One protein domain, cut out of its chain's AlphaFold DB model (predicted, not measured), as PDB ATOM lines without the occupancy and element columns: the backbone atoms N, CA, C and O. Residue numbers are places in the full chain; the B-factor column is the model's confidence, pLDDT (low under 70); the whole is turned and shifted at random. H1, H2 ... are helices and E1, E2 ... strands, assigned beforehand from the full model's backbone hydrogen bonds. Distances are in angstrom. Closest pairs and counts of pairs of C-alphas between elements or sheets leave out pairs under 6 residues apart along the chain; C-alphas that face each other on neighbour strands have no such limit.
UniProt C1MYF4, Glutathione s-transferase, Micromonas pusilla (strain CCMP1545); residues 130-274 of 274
ATOM      1  N   ALA A 130     242.076 208.272 194.534       95.06
ATOM      2  CA  ALA A 130     241.598 209.646 194.654       95.06
ATOM      3  C   ALA A 130     240.183 209.830 194.077       95.06
ATOM      4  O   ALA A 130     239.346 210.453 194.725       95.06
ATOM      5  N   THR A 131     239.891 209.252 192.906       93.62
ATOM      6  CA  THR A 131     238.557 209.346 192.292       93.62
ATOM      7  C   THR A 131     237.526 208.541 193.084       93.62
ATOM      8  O   THR A 131     236.421 209.030 193.311       93.62
ATOM      9  N   ARG A 132     237.910 207.374 193.625       95.50
ATOM     10  CA  ARG A 132     237.076 206.625 194.583       95.50
ATOM     11  C   ARG A 132     236.772 207.417 195.842       95.50
ATOM     12  O   ARG A 132     235.626 207.454 196.264       95.50
ATOM     13  N   ALA A 133     237.772 208.061 196.442       96.69
ATOM     14  CA  ALA A 133     237.569 208.857 197.649       96.69
ATOM     15  C   ALA A 133     236.667 210.076 197.392       96.69
ATOM     16  O   ALA A 133     235.829 210.413 198.233       96.69
ATOM     17  N   ASP A 134     236.812 210.722 196.231       96.25
ATOM     18  CA  ASP A 134     236.005 211.884 195.867       96.25
ATOM     19  C   ASP A 134     234.524 211.533 195.676       96.25
ATOM     20  O   ASP A 134     233.663 212.254 196.176       96.25
ATOM     21  N   ALA A 135     234.217 210.398 195.044       96.69
ATOM     22  CA  ALA A 135     232.844 209.911 194.925       96.69
ATOM     23  C   ALA A 135     232.320 209.299 196.239       96.69
ATOM     24  O   ALA A 135     231.231 209.637 196.713       96.69
ATOM     25  N   GLY A 136     233.120 208.437 196.867       97.75
ATOM     26  CA  GLY A 136     232.749 207.648 198.039       97.75
ATOM     27  C   GLY A 136     232.387 208.495 199.255       97.75
ATOM     28  O   GLY A 136     231.450 208.151 199.975       97.75
ATOM     29  N   LYS A 137     233.034 209.653 199.462       98.06
ATOM     30  CA  LYS A 137     232.655 210.566 200.559       98.06
ATOM     31  C   LYS A 137     231.199 211.029 200.446       98.06
ATOM     32  O   LYS A 137     230.532 211.155 201.468       98.06
ATOM     33  N   TRP A 138     230.697 211.246 199.226       98.56
ATOM     34  CA  TRP A 138     229.314 211.661 198.989       98.56
ATOM     35  C   TRP A 138     228.340 210.501 199.121       98.56
ATOM     36  O   TRP A 138     227.282 210.688 199.709       98.56
ATOM     37  N   ILE A 139     228.711 209.303 198.659       98.50
ATOM     38  CA  ILE A 139     227.907 208.086 198.849       98.50
ATOM     39  C   ILE A 139     227.713 207.807 200.344       98.50
ATOM     40  O   ILE A 139     226.583 207.631 200.808       98.50
ATOM     41  N   VAL A 140     228.805 207.808 201.113       98.50
ATOM     42  CA  VAL A 140     228.764 207.581 202.563       98.50
ATOM     43  C   VAL A 140     227.984 208.696 203.251       98.50
ATOM     44  O   VAL A 140     227.100 208.412 204.052       98.50
ATOM     45  N   TRP A 141     228.244 209.962 202.913       98.62
ATOM     46  CA  TRP A 141     227.513 211.089 203.496       98.62
ATOM     47  C   TRP A 141     226.010 211.040 203.192       98.62
ATOM     48  O   TRP A 141     225.204 211.311 204.082       98.62
ATOM     49  N   ALA A 142     225.620 210.645 201.978       98.44
ATOM     50  CA  ALA A 142     224.223 210.496 201.587       98.44
ATOM     51  C   ALA A 142     223.486 209.500 202.500       98.44
ATOM     52  O   ALA A 142     222.450 209.832 203.069       98.44
ATOM     53  N   ASN A 143     224.074 208.319 202.709       97.31
ATOM     54  CA  ASN A 143     223.468 207.252 203.507       97.31
ATOM     55  C   ASN A 143     223.530 207.534 205.019       97.31
ATOM     56  O   ASN A 143     222.561 207.301 205.728       97.31
ATOM     57  N   ALA A 144     224.660 208.032 205.532       97.06
ATOM     58  CA  ALA A 144     224.882 208.145 206.978       97.06
ATOM     59  C   ALA A 144     224.522 209.514 207.575       97.06
ATOM     60  O   ALA A 144     224.434 209.647 208.793       97.06
ATOM     61  N   SER A 145     224.392 210.564 206.763       96.88
ATOM     62  CA  SER A 145     224.196 211.933 207.265       96.88
ATOM     63  C   SER A 145     223.040 212.662 206.602       96.88
ATOM     64  O   SER A 145     222.303 213.359 207.297       96.88
ATOM     65  N   LEU A 146     222.870 212.529 205.285       98.06
ATOM     66  CA  LEU A 146     221.770 213.186 204.586       98.06
ATOM     67  C   LEU A 146     220.440 212.475 204.841       98.06
ATOM     68  O   LEU A 146     219.474 213.145 205.184       98.06
ATOM     69  N   ASP A 147     220.394 211.149 204.716       96.44
ATOM     70  CA  ASP A 147     219.169 210.364 204.894       96.44
ATOM     71  C   ASP A 147     218.474 210.631 206.252       96.44
ATOM     72  O   ASP A 147     217.327 211.088 206.225       96.44
ATOM     73  N   PRO A 148     219.160 210.586 207.416       94.38
ATOM     74  CA  PRO A 148     218.543 210.942 208.702       94.38
ATOM     75  C   PRO A 148     218.140 212.420 208.834       94.38
ATOM     76  O   PRO A 148     217.330 212.777 209.687       94.38
ATOM     77  N   CYS A 149     218.723 213.317 208.027       95.06
ATOM     78  CA  CYS A 149     218.290 214.716 207.974       95.06
ATOM     79  C   CYS A 149     217.007 214.883 207.152       95.06
ATOM     80  O   CYS A 149     216.249 215.821 207.389       95.06
ATOM     81  N   LEU A 150     216.790 214.031 206.151       97.25
ATOM     82  CA  LEU A 150     215.670 214.142 205.225       97.25
ATOM     83  C   LEU A 150     214.451 213.349 205.672       97.25
ATOM     84  O   LEU A 150     213.347 213.811 205.396       97.25
ATOM     85  N   PHE A 151     214.633 212.225 206.362       96.19
ATOM     86  CA  PHE A 151     213.558 211.333 206.792       96.19
ATOM     87  C   PHE A 151     213.548 211.235 208.315       96.19
ATOM     88  O   PHE A 151     214.441 210.662 208.932       96.19
ATOM     89  N   VAL A 152     212.537 211.843 208.932       94.12
ATOM     90  CA  VAL A 152     212.356 211.837 210.384       94.12
ATOM     91  C   VAL A 152     211.611 210.566 210.759       94.12
ATOM     92  O   VAL A 152     210.422 210.422 210.463       94.12
ATOM     93  N   GLU A 153     212.316 209.647 211.407       93.81
ATOM     94  CA  GLU A 153     211.782 208.350 211.813       93.81
ATOM     95  C   GLU A 153     211.334 208.332 213.280       93.81
ATOM     96  O   GLU A 153     211.878 209.033 214.136       93.81
ATOM     97  N   ASN A 154     210.333 207.505 213.584       92.56
ATOM     98  CA  ASN A 154     209.994 207.156 214.962       92.56
ATOM     99  C   ASN A 154     210.907 206.039 215.505       92.56
ATOM    100  O   ASN A 154     211.720 205.467 214.787       92.56
ATOM    101  N   ALA A 155     210.728 205.664 216.776       93.12
ATOM    102  CA  ALA A 155     211.533 204.618 217.419       93.12
ATOM    103  C   ALA A 155     211.416 203.220 216.769       93.12
ATOM    104  O   ALA A 155     212.236 202.353 217.052       93.12
ATOM    105  N   SER A 156     210.408 202.995 215.920       91.31
ATOM    106  CA  SER A 156     210.234 201.753 215.155       91.31
ATOM    107  C   SER A 156     210.813 201.815 213.735       91.31
ATOM    108  O   SER A 156     210.647 200.859 212.982       91.31
ATOM    109  N   GLY A 157     211.467 202.921 213.354       86.31
ATOM    110  CA  GLY A 157     212.032 203.120 212.015       86.31
ATOM    111  C   GLY A 157     210.996 203.493 210.950       86.31
ATOM    112  O   GLY A 157     211.263 203.399 209.756       86.31
ATOM    113  N   GLN A 158     209.781 203.884 211.347       90.06
ATOM    114  CA  GLN A 158     208.795 204.399 210.398       90.06
ATOM    115  C   GLN A 158     209.068 205.873 210.134       90.06
ATOM    116  O   GLN A 158     209.091 206.675 211.071       90.06
ATOM    117  N   VAL A 159     209.207 206.230 208.860       93.06
ATOM    118  CA  VAL A 159     209.323 207.618 208.414       93.06
ATOM    119  C   VAL A 159     207.981 208.329 208.617       93.06
ATOM    120  O   VAL A 159     206.970 207.930 208.041       93.06
ATOM    121  N   LEU A 160     207.973 209.388 209.429       92.06
ATOM    122  CA  LEU A 160     206.775 210.172 209.752       92.06
ATOM    123  C   LEU A 160     206.756 211.547 209.083       92.06
ATOM    124  O   LEU A 160     205.688 212.072 208.778       92.06
ATOM    125  N   ASP A 161     207.928 212.149 208.895       94.94
ATOM    126  CA  ASP A 161     208.046 213.503 208.361       94.94
ATOM    127  C   ASP A 161     209.377 213.703 207.624       94.94
ATOM    128  O   ASP A 161     210.229 212.812 207.596       94.94
ATOM    129  N   SER A 162     209.574 214.888 207.047       96.50
ATOM    130  CA  SER A 162     210.831 215.303 206.444       96.50
ATOM    131  C   SER A 162     211.444 216.515 207.129       96.50
ATOM    132  O   SER A 162     210.777 217.525 207.362       96.50
ATOM    133  N   GLY A 163     212.763 216.484 207.341       96.44
ATOM    134  CA  GLY A 163     213.503 217.639 207.856       96.44
ATOM    135  C   GLY A 163     213.451 218.869 206.940       96.44
ATOM    136  O   GLY A 163     213.683 219.984 207.405       96.44
ATOM    137  N   VAL A 164     213.078 218.707 205.665       96.81
ATOM    138  CA  VAL A 164     212.815 219.819 204.731       96.81
ATOM    139  C   VAL A 164     211.609 220.658 205.173       96.81
ATOM    140  O   VAL A 164     211.619 221.877 205.003       96.81
ATOM    141  N   ARG A 165     210.591 220.033 205.782       95.06
ATOM    142  CA  ARG A 165     209.371 220.702 206.270       95.06
ATOM    143  C   ARG A 165     209.557 221.382 207.626       95.06
ATOM    144  O   ARG A 165     208.729 222.205 208.017       95.06
ATOM    145  N   ALA A 166     210.643 221.083 208.338       93.38
ATOM    146  CA  ALA A 166     210.892 221.643 209.659       93.38
ATOM    147  C   ALA A 166     210.992 223.180 209.617       93.38
ATOM    148  O   ALA A 166     211.605 223.769 208.719       93.38
ATOM    149  N   ALA A 167     210.426 223.851 210.626       91.06
ATOM    150  CA  ALA A 167     210.557 225.301 210.786       91.06
ATOM    151  C   ALA A 167     212.034 225.721 210.900       91.06
ATOM    152  O   ALA A 167     212.461 226.670 210.247       91.06
ATOM    153  N   THR A 168     212.816 224.938 211.649       92.88
ATOM    154  CA  THR A 168     214.276 225.042 211.732       92.88
ATOM    155  C   THR A 168     214.891 223.832 211.032       92.88
ATOM    156  O   THR A 168     214.977 222.762 211.637       92.88
ATOM    157  N   PRO A 169     215.291 223.955 209.757       91.31
ATOM    158  CA  PRO A 169     215.758 222.808 208.996       91.31
ATOM    159  C   PRO A 169     217.168 222.356 209.414       91.31
ATOM    160  O   PRO A 169     217.940 223.145 209.976       91.31
ATOM    161  N   PRO A 170     217.549 221.102 209.112       93.75
ATOM    162  CA  PRO A 170     218.883 220.592 209.399       93.75
ATOM    163  C   PRO A 170     219.983 221.457 208.776       93.75
ATOM    164  O   PRO A 170     219.953 221.782 207.588       93.75
ATOM    165  N   LYS A 171     221.034 221.758 209.554       95.94
ATOM    166  CA  LYS A 171     222.199 222.538 209.084       95.94
ATOM    167  C   LYS A 171     222.874 221.924 207.850       95.94
ATOM    168  O   LYS A 171     223.521 222.644 207.096       95.94
ATOM    169  N   ALA A 172     222.742 220.610 207.663       96.69
ATOM    170  CA  ALA A 172     223.269 219.888 206.510       96.69
ATOM    171  C   ALA A 172     222.736 220.442 205.177       96.69
ATOM    172  O   ALA A 172     223.520 220.583 204.245       96.69
ATOM    173  N   LEU A 173     221.460 220.842 205.109       97.81
ATOM    174  CA  LEU A 173     220.867 221.394 203.887       97.81
ATOM    175  C   LEU A 173     221.464 222.758 203.532       97.81
ATOM    176  O   LEU A 173     221.862 222.968 202.395       97.81
ATOM    177  N   ASN A 174     221.655 223.639 204.518       97.25
ATOM    178  CA  ASN A 174     222.326 224.928 204.293       97.25
ATOM    179  C   ASN A 174     223.783 224.752 203.833       97.25
ATOM    180  O   ASN A 174     224.288 225.540 203.038       97.25
ATOM    181  N   ARG A 175     224.477 223.722 204.333       97.81
ATOM    182  CA  ARG A 175     225.848 223.415 203.897       97.81
ATOM    183  C   ARG A 175     225.875 222.862 202.476       97.81
ATOM    184  O   ARG A 175     226.737 223.267 201.707       97.81
ATOM    185  N   LEU A 176     224.945 221.972 202.132       98.38
ATOM    186  CA  LEU A 176     224.827 221.434 200.780       98.38
ATOM    187  C   LEU A 176     224.464 222.533 199.771       98.38
ATOM    188  O   LEU A 176     225.078 222.607 198.713       98.38
ATOM    189  N   GLU A 177     223.549 223.431 200.130       98.00
ATOM    190  CA  GLU A 177     223.206 224.617 199.338       98.00
ATOM    191  C   GLU A 177     224.440 225.473 199.022       98.00
ATOM    192  O   GLU A 177     224.660 225.841 197.872       98.00
ATOM    193  N   ALA A 178     225.299 225.724 200.017       97.75
ATOM    194  CA  ALA A 178     226.542 226.474 199.824       97.75
ATOM    195  C   ALA A 178     227.595 225.727 198.982       97.75
ATOM    196  O   ALA A 178     228.464 226.357 198.383       97.75
ATOM    197  N   VAL A 179     227.557 224.390 198.942       97.62
ATOM    198  CA  VAL A 179     228.394 223.602 198.023       97.62
ATOM    199  C   VAL A 179     227.871 223.738 196.592       97.62
ATOM    200  O   VAL A 179     228.654 223.974 195.672       97.62
ATOM    201  N   LEU A 180     226.557 223.614 196.411       97.81
ATOM    202  CA  LEU A 180     225.896 223.638 195.105       97.81
ATOM    203  C   LEU A 180     225.778 225.041 194.501       97.81
ATOM    204  O   LEU A 180     225.521 225.156 193.306       97.81
ATOM    205  N   SER A 181     226.022 226.107 195.267       96.31
ATOM    206  CA  SER A 181     226.178 227.449 194.692       96.31
ATOM    207  C   SER A 181     227.447 227.594 193.846       96.31
ATOM    208  O   SER A 181     227.542 228.512 193.041       96.31
ATOM    209  N   LYS A 182     228.421 226.688 194.009       95.38
ATOM    210  CA  LYS A 182     229.721 226.730 193.318       95.38
ATOM    211  C   LYS A 182     229.922 225.586 192.331       95.38
ATOM    212  O   LYS A 182     230.953 225.536 191.666       95.38
ATOM    213  N   ARG A 183     229.008 224.612 192.296       94.81
ATOM    214  CA  ARG A 183     229.198 223.352 191.569       94.81
ATOM    215  C   ARG A 183     227.905 222.893 190.919       94.81
ATOM    216  O   ARG A 183     226.829 222.991 191.505       94.81
ATOM    217  N   GLU A 184     228.027 222.343 189.719       94.62
ATOM    218  CA  GLU A 184     226.908 221.715 189.026       94.62
ATOM    219  C   GLU A 184     226.694 220.269 189.484       94.62
ATOM    220  O   GLU A 184     225.539 219.844 189.578       94.62
ATOM    221  N   CYS A 185     227.789 219.558 189.778       96.94
ATOM    222  CA  CYS A 185     227.832 218.175 190.254       96.94
ATOM    223  C   CYS A 185     228.768 218.038 191.470       96.94
ATOM    224  O   CYS A 185     229.631 218.881 191.733       96.94
ATOM    225  N   LEU A 186     228.601 216.968 192.242       97.44
ATOM    226  CA  LEU A 186     229.221 216.822 193.563       97.44
ATOM    227  C   LEU A 186     230.666 216.314 193.534       97.44
ATOM    228  O   LEU A 186     231.437 216.602 194.457       97.44
ATOM    229  N   ALA A 187     231.053 215.568 192.507       94.88
ATOM    230  CA  ALA A 187     232.394 215.006 192.352       94.88
ATOM    231  C   ALA A 187     233.086 215.559 191.096       94.88
ATOM    232  O   ALA A 187     232.433 216.095 190.204       94.88
ATOM    233  N   GLY A 188     234.411 215.451 191.037       92.00
ATOM    234  CA  GLY A 188     235.244 215.974 189.953       92.00
ATOM    235  C   GLY A 188     235.707 217.420 190.157       92.00
ATOM    236  O   GLY A 188     235.292 218.117 191.082       92.00
ATOM    237  N   GLU A 189     236.604 217.881 189.290       84.50
ATOM    238  CA  GLU A 189     237.189 219.225 189.373       84.50
ATOM    239  C   GLU A 189     236.225 220.321 188.881       84.50
ATOM    240  O   GLU A 189     235.295 220.062 188.116       84.50
ATOM    241  N   GLY A 190     236.444 221.563 189.327       88.88
ATOM    242  CA  GLY A 190     235.643 222.724 188.922       88.88
ATOM    243  C   GLY A 190     234.149 222.558 189.222       88.88
ATOM    244  O   GLY A 190     233.760 222.269 190.357       88.88
ATOM    245  N   ALA A 191     233.317 222.715 188.186       79.50
ATOM    246  CA  ALA A 191     231.867 222.521 188.262       79.50
ATOM    247  C   ALA A 191     231.454 221.070 188.589       79.50
ATOM    248  O   ALA A 191     230.302 220.837 188.955       79.50
ATOM    249  N   GLY A 192     232.387 220.118 188.515       90.81
ATOM    250  CA  GLY A 192     232.149 218.697 188.719       90.81
ATOM    251  C   GLY A 192     231.644 217.985 187.464       90.81
ATOM    252  O   GLY A 192     231.325 218.604 186.450       90.81
ATOM    253  N   ALA A 193     231.570 216.660 187.544       93.31
ATOM    254  CA  ALA A 193     231.003 215.799 186.516       93.31
ATOM    255  C   ALA A 193     229.952 214.886 187.146       93.31
ATOM    256  O   ALA A 193     230.187 214.317 188.212       93.31
ATOM    257  N   PHE A 194     228.806 214.752 186.477       96.75
ATOM    258  CA  PHE A 194     227.722 213.907 186.962       96.75
ATOM    259  C   PHE A 194     228.195 212.454 187.077       96.75
ATOM    260  O   PHE A 194     228.738 211.900 186.119       96.75
ATOM    261  N   GLY A 195     227.941 211.827 188.221       97.19
ATOM    262  CA  GLY A 195     228.250 210.420 188.435       97.19
ATOM    263  C   GLY A 195     227.562 209.831 189.660       97.19
ATOM    264  O   GLY A 195     226.542 210.322 190.136       97.19
ATOM    265  N   VAL A 196     228.144 208.757 190.195       98.44
ATOM    266  CA  VAL A 196     227.578 208.007 191.329       98.44
ATOM    267  C   VAL A 196     227.344 208.861 192.582       98.44
ATOM    268  O   VAL A 196     226.385 208.628 193.317       98.44
ATOM    269  N   ALA A 197     228.187 209.871 192.819       98.38
ATOM    270  CA  ALA A 197     228.019 210.815 193.923       98.38
ATOM    271  C   ALA A 197     226.694 211.576 193.794       98.38
ATOM    272  O   ALA A 197     225.960 211.724 194.775       98.38
ATOM    273  N   ASP A 198     226.377 212.005 192.572       98.69
ATOM    274  CA  ASP A 198     225.150 212.722 192.276       98.69
ATOM    275  C   ASP A 198     223.938 211.801 192.359       98.69
ATOM    276  O   ASP A 198     222.942 212.177 192.971       98.69
ATOM    277  N   VAL A 199     224.037 210.569 191.845       98.75
ATOM    278  CA  VAL A 199     222.962 209.573 191.974       98.75
ATOM    279  C   VAL A 199     222.643 209.287 193.441       98.75
ATOM    280  O   VAL A 199     221.470 209.296 193.819       98.75
ATOM    281  N   ALA A 200     223.664 209.106 194.285       98.62
ATOM    282  CA  ALA A 200     223.476 208.876 195.712       98.62
ATOM    283  C   ALA A 200     222.747 210.050 196.382       98.62
ATOM    284  O   ALA A 200     221.709 209.857 197.007       98.62
ATOM    285  N   VAL A 201     223.252 211.278 196.231       98.81
ATOM    286  CA  VAL A 201     222.703 212.448 196.935       98.81
ATOM    287  C   VAL A 201     221.375 212.922 196.338       98.81
ATOM    288  O   VAL A 201     220.433 213.195 197.083       98.81
ATOM    289  N   ALA A 202     221.270 213.012 195.009       98.69
ATOM    290  CA  ALA A 202     220.066 213.505 194.344       98.69
ATOM    291  C   ALA A 202     218.872 212.579 194.565       98.69
ATOM    292  O   ALA A 202     217.769 213.081 194.737       98.69
ATOM    293  N   SER A 203     219.069 211.257 194.616       98.50
ATOM    294  CA  SER A 203     217.962 210.324 194.866       98.50
ATOM    295  C   SER A 203     217.286 210.600 196.205       98.50
ATOM    296  O   SER A 203     216.067 210.728 196.257       98.50
ATOM    297  N   TYR A 204     218.069 210.780 197.273       98.31
ATOM    298  CA  TYR A 204     217.518 211.103 198.590       98.31
ATOM    299  C   TYR A 204     216.801 212.452 198.620       98.31
ATOM    300  O   TYR A 204     215.731 212.557 199.216       98.31
ATOM    301  N   LEU A 205     217.346 213.468 197.947       98.56
ATOM    302  CA  LEU A 205     216.675 214.763 197.820       98.56
ATOM    303  C   LEU A 205     215.369 214.639 197.024       98.56
ATOM    304  O   LEU A 205     214.347 215.164 197.439       98.56
ATOM    305  N   LEU A 206     215.359 213.900 195.916       98.06
ATOM    306  CA  LEU A 206     214.183 213.733 195.056       98.06
ATOM    307  C   LEU A 206     213.090 212.859 195.693       98.06
ATOM    308  O   LEU A 206     211.907 213.088 195.439       98.06
ATOM    309  N   PHE A 207     213.453 211.926 196.576       97.25
ATOM    310  CA  PHE A 207     212.489 211.169 197.379       97.25
ATOM    311  C   PHE A 207     211.633 212.072 198.279       97.25
ATOM    312  O   PHE A 207     210.469 211.758 198.522       97.25
ATOM    313  N   VAL A 208     212.157 213.207 198.757       97.06
ATOM    314  CA  VAL A 208     211.404 214.100 199.650       97.06
ATOM    315  C   VAL A 208     210.142 214.662 198.985       97.06
ATOM    316  O   VAL A 208     209.059 214.375 199.486       97.06
ATOM    317  N   PRO A 209     210.201 215.408 197.867       95.56
ATOM    318  CA  PRO A 209     208.998 215.885 197.187       95.56
ATOM    319  C   PRO A 209     208.172 214.755 196.552       95.56
ATOM    320  O   PRO A 209     207.011 214.982 196.224       95.56
ATOM    321  N   GLN A 210     208.736 213.551 196.379       93.62
ATOM    322  CA  GLN A 210     207.997 212.373 195.916       93.62
ATOM    323  C   GLN A 210     207.104 211.764 197.012       93.62
ATOM    324  O   GLN A 210     206.008 211.295 196.707       93.62
ATOM    325  N   PHE A 211     207.559 211.746 198.269       92.00
ATOM    326  CA  PHE A 211     206.819 211.158 199.396       92.00
ATOM    327  C   PHE A 211     206.084 212.198 200.253       92.00
ATOM    328  O   PHE A 211     205.081 211.878 200.888       92.00
ATOM    329  N   PHE A 212     206.536 213.451 200.230       94.06
ATOM    330  CA  PHE A 212     205.959 214.579 200.954       94.06
ATOM    331  C   PHE A 212     205.592 215.685 199.962       94.06
ATOM    332  O   PHE A 212     206.356 216.619 199.727       94.06
ATOM    333  N   ASN A 213     204.406 215.577 199.362       86.88
ATOM    334  CA  ASN A 213     203.961 216.462 198.274       86.88
ATOM    335  C   ASN A 213     203.902 217.960 198.646       86.88
ATOM    336  O   ASN A 213     203.866 218.825 197.767       86.88
ATOM    337  N   ASP A 214     203.850 218.281 199.939       90.06
ATOM    338  CA  ASP A 214     203.865 219.641 200.477       90.06
ATOM    339  C   ASP A 214     205.284 220.175 200.745       90.06
ATOM    340  O   ASP A 214     205.453 221.390 200.864       90.06
ATOM    341  N   ALA A 215     206.310 219.317 200.766       94.44
ATOM    342  CA  ALA A 215     207.702 219.734 200.909       94.44
ATOM    343  C   ALA A 215     208.151 220.614 199.726       94.44
ATOM    344  O   ALA A 215     207.683 220.475 198.589       94.44
ATOM    345  N   SER A 216     209.043 221.563 200.006       95.00
ATOM    346  CA  SER A 216     209.532 222.531 199.023       95.00
ATOM    347  C   SER A 216     210.990 222.876 199.287       95.00
ATOM    348  O   SER A 216     211.387 223.126 200.428       95.00
ATOM    349  N   TYR A 217     211.765 222.959 198.209       96.94
ATOM    350  CA  TYR A 217     213.146 223.422 198.220       96.94
ATOM    351  C   TYR A 217     213.283 224.931 197.986       96.94
ATOM    352  O   TYR A 217     214.393 225.404 197.784       96.94
ATOM    353  N   SER A 218     212.210 225.725 198.102       95.00
ATOM    354  CA  SER A 218     212.271 227.191 197.909       95.00
ATOM    355  C   SER A 218     213.295 227.904 198.815       95.00
ATOM    356  O   SER A 218     213.761 228.991 198.490       95.00
ATOM    357  N   ARG A 219     213.666 227.307 199.962       94.69
ATOM    358  CA  ARG A 219     214.720 227.818 200.869       94.69
ATOM    359  C   ARG A 219     216.148 227.539 200.372       94.69
ATOM    360  O   ARG A 219     217.089 228.123 200.900       94.69
ATOM    361  N   TRP A 220     216.299 226.636 199.404       97.25
ATOM    362  CA  TRP A 220     217.562 226.120 198.873       97.25
ATOM    363  C   TRP A 220     217.510 226.053 197.336       97.25
ATOM    364  O   TRP A 220     217.391 224.967 196.754       97.25
ATOM    365  N   PRO A 221     217.542 227.208 196.652       96.69
ATOM    366  CA  PRO A 221     217.403 227.264 195.200       96.69
ATOM    367  C   PRO A 221     218.518 226.519 194.449       96.69
ATOM    368  O   PRO A 221     218.258 225.996 193.365       96.69
ATOM    369  N   ASN A 222     219.739 226.410 194.988       97.75
ATOM    370  CA  ASN A 222     220.794 225.628 194.335       97.75
ATOM    371  C   ASN A 222     220.550 224.121 194.464       97.75
ATOM    372  O   ASN A 222     220.761 223.399 193.488       97.75
ATOM    373  N   ILE A 223     220.023 223.648 195.599       98.31
ATOM    374  CA  ILE A 223     219.510 222.275 195.731       98.31
ATOM    375  C   ILE A 223     218.380 222.023 194.729       98.31
ATOM    376  O   ILE A 223     218.415 221.011 194.028       98.31
ATOM    377  N   ALA A 224     217.405 222.933 194.622       98.06
ATOM    378  CA  ALA A 224     216.296 222.790 193.679       98.06
ATOM    379  C   ALA A 224     216.801 222.694 192.229       98.06
ATOM    380  O   ALA A 224     216.415 221.784 191.493       98.06
ATOM    381  N   ARG A 225     217.736 223.571 191.838       97.44
ATOM    382  CA  ARG A 225     218.356 223.571 190.506       97.44
ATOM    383  C   ARG A 225     219.140 222.289 190.227       97.44
ATOM    384  O   ARG A 225     219.011 221.707 189.152       97.44
ATOM    385  N   TYR A 226     219.938 221.846 191.195       98.44
ATOM    386  CA  TYR A 226     220.691 220.596 191.128       98.44
ATOM    387  C   TYR A 226     219.765 219.392 190.919       98.44
ATOM    388  O   TYR A 226     219.931 218.650 189.952       98.44
ATOM    389  N   CYS A 227     218.724 219.264 191.745       98.44
ATOM    390  CA  CYS A 227     217.721 218.212 191.605       98.44
ATOM    391  C   CYS A 227     216.999 218.293 190.251       98.44
ATOM    392  O   CYS A 227     216.751 217.261 189.629       98.44
ATOM    393  N   GLY A 228     216.714 219.507 189.766       97.69
ATOM    394  CA  GLY A 228     216.096 219.751 188.461       97.69
ATOM    395  C   GLY A 228     216.934 219.194 187.311       97.69
ATOM    396  O   GLY A 228     216.418 218.472 186.464       97.69
ATOM    397  N   ARG A 229     218.253 219.427 187.321       97.69
ATOM    398  CA  ARG A 229     219.169 218.835 186.328       97.69
ATOM    399  C   ARG A 229     219.247 217.310 186.426       97.69
ATOM    400  O   ARG A 229     219.399 216.646 185.404       97.69
ATOM    401  N   CYS A 230     219.150 216.749 187.629       98.38
ATOM    402  CA  CYS A 230     219.169 215.301 187.833       98.38
ATOM    403  C   CYS A 230     217.890 214.619 187.325       98.38
ATOM    404  O   CYS A 230     217.971 213.600 186.643       98.38
ATOM    405  N   VAL A 231     216.715 215.180 187.622       97.81
ATOM    406  CA  VAL A 231     215.426 214.529 187.342       97.81
ATOM    407  C   VAL A 231     215.084 214.482 185.847       97.81
ATOM    408  O   VAL A 231     214.390 213.572 185.395       97.81
ATOM    409  N   ILE A 232     215.594 215.429 185.052       97.25
ATOM    410  CA  ILE A 232     215.378 215.463 183.594       97.25
ATOM    411  C   ILE A 232     216.223 214.437 182.828       97.25
ATOM    412  O   ILE A 232     216.083 214.306 181.610       97.25
ATOM    413  N   ARG A 233     217.130 213.724 183.504       98.19
ATOM    414  CA  ARG A 233     217.990 212.740 182.848       98.19
ATOM    415  C   ARG A 233     217.150 211.555 182.357       98.19
ATOM    416  O   ARG A 233     216.346 211.023 183.124       98.19
ATOM    417  N   PRO A 234     217.355 211.063 181.120       98.50
ATOM    418  CA  PRO A 234     216.567 209.948 180.591       98.50
ATOM    419  C   PRO A 234     216.628 208.679 181.453       98.50
ATOM    420  O   PRO A 234     215.628 207.980 181.582       98.50
ATOM    421  N   ALA A 235     217.783 208.388 182.061       98.50
ATOM    422  CA  ALA A 235     217.953 207.238 182.947       98.50
ATOM    423  C   ALA A 235     217.118 207.356 184.234       98.50
ATOM    424  O   ALA A 235     216.566 206.355 184.686       98.50
ATOM    425  N   TYR A 236     216.937 208.570 184.770       98.50
ATOM    426  CA  TYR A 236     216.073 208.798 185.929       98.50
ATOM    427  C   TYR A 236     214.622 208.420 185.605       98.50
ATOM    428  O   TYR A 236     213.975 207.688 186.350       98.50
ATOM    429  N   ALA A 237     214.119 208.847 184.442       98.12
ATOM    430  CA  ALA A 237     212.767 208.515 183.993       98.12
ATOM    431  C   ALA A 237     212.558 207.010 183.746       98.12
ATOM    432  O   ALA A 237     211.438 206.529 183.921       98.12
ATOM    433  N   LYS A 238     213.604 206.265 183.357       97.94
ATOM    434  CA  LYS A 238     213.538 204.799 183.235       97.94
ATOM    435  C   LYS A 238     213.387 204.127 184.603       97.94
ATOM    436  O   LYS A 238     212.488 203.308 184.760       97.94
ATOM    437  N   ALA A 239     214.182 204.549 185.585       97.88
ATOM    438  CA  ALA A 239     214.208 203.952 186.920       97.88
ATOM    439  C   ALA A 239     213.009 204.344 187.807       97.88
ATOM    440  O   ALA A 239     212.419 203.513 188.493       97.88
ATOM    441  N   PHE A 240     212.620 205.622 187.797       96.88
ATOM    442  CA  PHE A 240     211.565 206.168 188.667       96.88
ATOM    443  C   PHE A 240     210.206 206.315 187.965       96.88
ATOM    444  O   PHE A 240     209.184 206.586 188.607       96.88
ATOM    445  N   GLY A 241     210.180 206.145 186.642       97.00
ATOM    446  CA  GLY A 241     209.013 206.335 185.791       97.00
ATOM    447  C   GLY A 241     208.865 207.771 185.273       97.00
ATOM    448  O   GLY A 241     208.993 208.752 186.006       97.00
ATOM    449  N   ALA A 242     208.498 207.899 183.995       97.00
ATOM    450  CA  ALA A 242     208.379 209.191 183.308       97.00
ATOM    451  C   ALA A 242     207.370 210.158 183.958       97.00
ATOM    452  O   ALA A 242     207.590 211.367 183.965       97.00
ATOM    453  N   ARG A 243     206.276 209.640 184.540       96.56
ATOM    454  CA  ARG A 243     205.291 210.470 185.259       96.56
ATOM    455  C   ARG A 243     205.879 211.082 186.529       96.56
ATOM    456  O   ARG A 243     205.667 212.264 186.772       96.56
ATOM    457  N   THR A 244     206.630 210.293 187.299       95.94
ATOM    458  CA  THR A 244     207.338 210.756 188.500       95.94
ATOM    459  C   THR A 244     208.358 211.824 188.126       95.94
ATOM    460  O   THR A 244     208.353 212.902 188.713       95.94
ATOM    461  N   ALA A 245     209.166 211.571 187.092       97.56
ATOM    462  CA  ALA A 245     210.162 212.525 186.612       97.56
ATOM    463  C   ALA A 245     209.530 213.864 186.186       97.56
ATOM    464  O   ALA A 245     209.976 214.923 186.620       97.56
ATOM    465  N   ALA A 246     208.447 213.826 185.401       97.06
ATOM    466  CA  ALA A 246     207.742 215.031 184.959       97.06
ATOM    467  C   ALA A 246     207.100 215.805 186.125       97.06
ATOM    468  O   ALA A 246     207.190 217.032 186.177       97.06
ATOM    469  N   PHE A 247     206.480 215.094 187.074       95.94
ATOM    470  CA  PHE A 247     205.911 215.693 188.282       95.94
ATOM    471  C   PHE A 247     206.976 216.430 189.102       95.94
ATOM    472  O   PHE A 247     206.794 217.597 189.452       95.94
ATOM    473  N   LEU A 248     208.102 215.767 189.365       96.94
ATOM    474  CA  LEU A 248     209.208 216.325 190.136       96.94
ATOM    475  C   LEU A 248     209.861 217.514 189.419       96.94
ATOM    476  O   LEU A 248     210.108 218.534 190.057       96.94
ATOM    477  N   ALA A 249     210.065 217.439 188.099       96.75
ATOM    478  CA  ALA A 249     210.587 218.557 187.311       96.75
ATOM    479  C   ALA A 249     209.696 219.806 187.427       96.75
ATOM    480  O   ALA A 249     210.184 220.891 187.738       96.75
ATOM    481  N   ALA A 250     208.377 219.652 187.256       94.75
ATOM    482  CA  ALA A 250     207.430 220.757 187.395       94.75
ATOM    483  C   ALA A 250     207.403 221.330 188.824       94.75
ATOM    484  O   ALA A 250     207.265 222.539 189.019       94.75
ATOM    485  N   ARG A 251     207.545 220.467 189.838       93.81
ATOM    486  CA  ARG A 251     207.599 220.887 191.242       93.81
ATOM    487  C   ARG A 251     208.850 221.713 191.540       93.81
ATOM    488  O   ARG A 251     208.734 222.763 192.164       93.81
ATOM    489  N   LEU A 252     210.010 221.260 191.075       95.62
ATOM    490  CA  LEU A 252     211.288 221.940 191.284       95.62
ATOM    491  C   LEU A 252     211.340 223.288 190.553       95.62
ATOM    492  O   LEU A 252     211.857 224.253 191.108       95.62
ATOM    493  N   GLU A 253     210.730 223.398 189.371       93.25
ATOM    494  CA  GLU A 253     210.588 224.684 188.669       93.25
ATOM    495  C   GLU A 253     209.761 225.691 189.489       93.25
ATOM    496  O   GLU A 253     210.111 226.868 189.614       93.25
ATOM    497  N   LYS A 254     208.681 225.222 190.127       91.62
ATOM    498  CA  LYS A 254     207.867 226.059 191.018       91.62
ATOM    499  C   LYS A 254     208.660 226.544 192.234       91.62
ATOM    500  O   LYS A 254     208.487 227.695 192.631       91.62
ATOM    501  N   ASP A 255     209.530 225.705 192.793       91.50
ATOM    502  CA  ASP A 255     210.389 226.069 193.928       91.50
ATOM    503  C   ASP A 255     211.394 227.190 193.579       91.50
ATOM    504  O   ASP A 255     211.869 227.888 194.472       91.50
ATOM    505  N   LEU A 256     211.681 227.422 192.291       89.88
ATOM    506  CA  LEU A 256     212.542 228.518 191.822       89.88
ATOM    507  C   LEU A 256     211.781 229.839 191.569       89.88
ATOM    508  O   LEU A 256     212.384 230.915 191.560       89.88
ATOM    509  N   SER A 257     210.457 229.778 191.385       64.62
ATOM    510  CA  SER A 257     209.675 230.798 190.666       64.62
ATOM    511  C   SER A 257     209.327 232.120 191.391       64.62
ATOM    512  O   SER A 257     208.825 233.012 190.710       64.62
ATOM    513  N   PRO A 258     209.599 232.356 192.694       54.34
ATOM    514  CA  PRO A 258     209.603 233.728 193.221       54.34
ATOM    515  C   PRO A 258     211.004 234.277 193.546       54.34
ATOM    516  O   PRO A 258     211.114 235.460 193.854       54.34
ATOM    517  N   ALA A 259     212.062 233.457 193.506       51.50
ATOM    518  CA  ALA A 259     213.380 233.812 194.052       51.50
ATOM    519  C   ALA A 259     214.500 233.949 193.002       51.50
ATOM    520  O   ALA A 259     215.579 234.436 193.332       51.50
ATOM    521  N   SER A 260     214.287 233.518 191.756       51.31
ATOM    522  CA  SER A 260     215.351 233.442 190.748       51.31
ATOM    523  C   SER A 260     214.794 233.649 189.343       51.31
ATOM    524  O   SER A 260     213.925 232.903 188.908       51.31
ATOM    525  N   SER A 261     215.339 234.609 188.591       49.94
ATOM    526  CA  SER A 261     215.089 234.754 187.146       49.94
ATOM    527  C   SER A 261     215.730 233.641 186.307       49.94
ATOM    528  O   SER A 261     215.526 233.599 185.099       49.94
ATOM    529  N   ARG A 262     216.524 232.765 186.941       58.34
ATOM    530  CA  ARG A 262     217.352 231.736 186.306       58.34
ATOM    531  C   ARG A 262     216.708 230.356 186.429       58.34
ATOM    532  O   ARG A 262     216.594 229.843 187.553       58.34
ATOM    533  N   THR A 263     216.343 229.756 185.298       61.94
ATOM    534  CA  THR A 263     215.799 228.387 185.214       61.94
ATOM    535  C   THR A 263     216.895 227.336 185.444       61.94
ATOM    536  O   THR A 263     218.086 227.659 185.463       61.94
ATOM    537  N   PHE A 264     216.548 226.058 185.642       62.06
ATOM    538  CA  PHE A 264     217.575 225.009 185.797       62.06
ATOM    539  C   PHE A 264     218.298 224.633 184.497       62.06
ATOM    540  O   PHE A 264     219.294 223.908 184.541       62.06
ATOM    541  N   TRP A 265     217.819 225.142 183.363       51.38
ATOM    542  CA  TRP A 265     218.432 224.990 182.045       51.38
ATOM    543  C   TRP A 265     219.657 225.890 181.846       51.38
ATOM    544  O   TRP A 265     220.451 225.662 180.936       51.38
ATOM    545  N   GLU A 266     219.819 226.910 182.686       56.66
ATOM    546  CA  GLU A 266     220.878 227.908 182.567       56.66
ATOM    547  C   GLU A 266     222.106 227.524 183.406       56.66
ATOM    548  O   GLU A 266     221.993 227.131 184.573       56.66
ATOM    549  N   ARG A 267     223.296 227.648 182.806       50.75
ATOM    550  CA  ARG A 267     224.584 227.421 183.482       50.75
ATOM    551  C   ARG A 267     224.867 228.499 184.545       50.75
ATOM    552  O   ARG A 267     224.378 229.622 184.392       50.75
ATOM    553  N   PRO A 268     225.661 228.196 185.593       52.62
ATOM    554  CA  PRO A 268     226.198 229.204 186.504       52.62
ATOM    555  C   PRO A 268     227.012 230.249 185.733       52.62
ATOM    556  O   PRO A 268     227.736 229.896 184.802       52.62
ATOM    557  N   ASP A 269     226.905 231.519 186.123       52.22
ATOM    558  CA  ASP A 269     227.774 232.564 185.581       52.22
ATOM    559  C   ASP A 269     229.194 232.384 186.106       52.22
ATOM    560  O   ASP A 269     229.414 232.336 187.317       52.22
ATOM    561  N   GLU A 270     230.173 232.365 185.203       50.69
ATOM    562  CA  GLU A 270     231.594 232.332 185.569       50.69
ATOM    563  C   GLU A 270     232.027 233.605 186.330       50.69
ATOM    564  O   GLU A 270     233.073 233.615 186.974       50.69
ATOM    565  N   SER A 271     231.213 234.668 186.315       48.00
ATOM    566  CA  SER A 271     231.507 235.959 186.947       48.00
ATOM    567  C   SER A 271     231.170 236.063 188.440       48.00
ATOM    568  O   SER A 271     231.548 237.054 189.058       48.00
ATOM    569  N   GLU A 272     230.472 235.089 189.037       46.62
ATOM    570  CA  GLU A 272     230.191 235.070 190.491       46.62
ATOM    571  C   GLU A 272     231.197 234.220 191.289       46.62
ATOM    572  O   GLU A 272     231.116 234.125 192.515       46.62
ATOM    573  N   ALA A 273     232.182 233.624 190.612       37.75
ATOM    574  CA  ALA A 273     233.298 232.922 191.234       37.75
ATOM    575  C   ALA A 273     234.451 233.892 191.561       37.75
ATOM    576  O   ALA A 273     235.524 233.813 190.961       37.75
ATOM    577  N   VAL A 274     234.233 234.803 192.516       37.66
ATOM    578  CA  VAL A 274     235.296 235.592 193.176       37.66
ATOM    579  C   VAL A 274     235.120 235.536 194.687       37.66
ATOM    580  O   VAL A 274     234.003 235.828 195.165       37.66
TER     581      VAL A 274
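Overview. This is residues 130 to 274 of the 274 residues of the protein "Glutathione s-transferase" of Micromonas pusilla (strain CCMP1545) (UniProt C1MYF4). Two pairs of helices cross at about right angles: H1 and H3 lie side by side and run the same way, H4 and H6 lie side by side and run opposite ways, and H3 meets H4 in the core. H2 packs on H4, H5 makes a corner with H6, and the small loop with E1 lies far from the core. The 145 printed residues hold six named helices and one named strand, in the order H1, E1, H2, H3, H4, H5, H6, and the class is mostly helix. The whole is compact, with a radius of gyration of the C-alphas of 14.9 A and spans of 47 by 38 by 34 A.

Arrangement. Begin at H1, residues 130 to 150, which has a kink of 35 degrees near residue 144. It touches H3, residues 196 to 211, at a shallow tilt of 16 degrees; the closest C-alphas, of Ala 135 and Ala 197, are 5.0 A apart. E1, residues 159 to 161, pairs with no named strand, but residues 152 to 153 pair with it, antiparallel. H2, residues 171 to 180, is close to but not clearly touching H1; their closest C-alphas, of Leu 146 and Ala 172, are 7.1 A apart. H3 touches H4, residues 221 to 231, about perpendicular at 79 degrees, closest at the C-alphas of Ala 202 and Cys 227, 5.9 A. H2 touches H4 at 70.2 degrees, only just about perpendicular, closest at the C-alphas of Leu 180 and Asn 222, 5.5 A. H6, residues 242 to 256, touches H4 at a shallow tilt of 17 degrees, closest at the C-alphas of Ala 224 and Leu 252, 5.6 A. H5, residues 234 to 240, and H6 touch only at the corner, closest at the C-alphas of Ala 237 and Ala 245, 5.5 A. H1 is apart from H4 and from H6. Every O i to N i+4 pair is within hydrogen-bond range in H2, H4, H5 and H6; H1 has 12 of 17 and H3 9 of 12.

Along the chain. Find C-alpha 130 at (241.598, 209.646, 194.654); from there H1 runs 28.4 A to C-alpha 150. E1 is 6.0 A long and H2 14.5 A. H3 starts at C-alpha 196, at (227.578, 208.007, 191.329), and spans 22.5 A. H4 measures 15.1 A, H5 10.2 A and H6 21.5 A, ending at C-alpha 256, at (212.542, 228.518, 191.822).

Size, cuts and confidence. The C-alphas farthest apart, of Ser 156 and Ser 271, are 49.2 A apart. The printed part has no cut; the link from H2 to H3, residues 181 to 195, is long. Look at residues 257 to 274, after H6, for the low confidence: their pLDDT is under 70, while the mean of the printed part is 90.3.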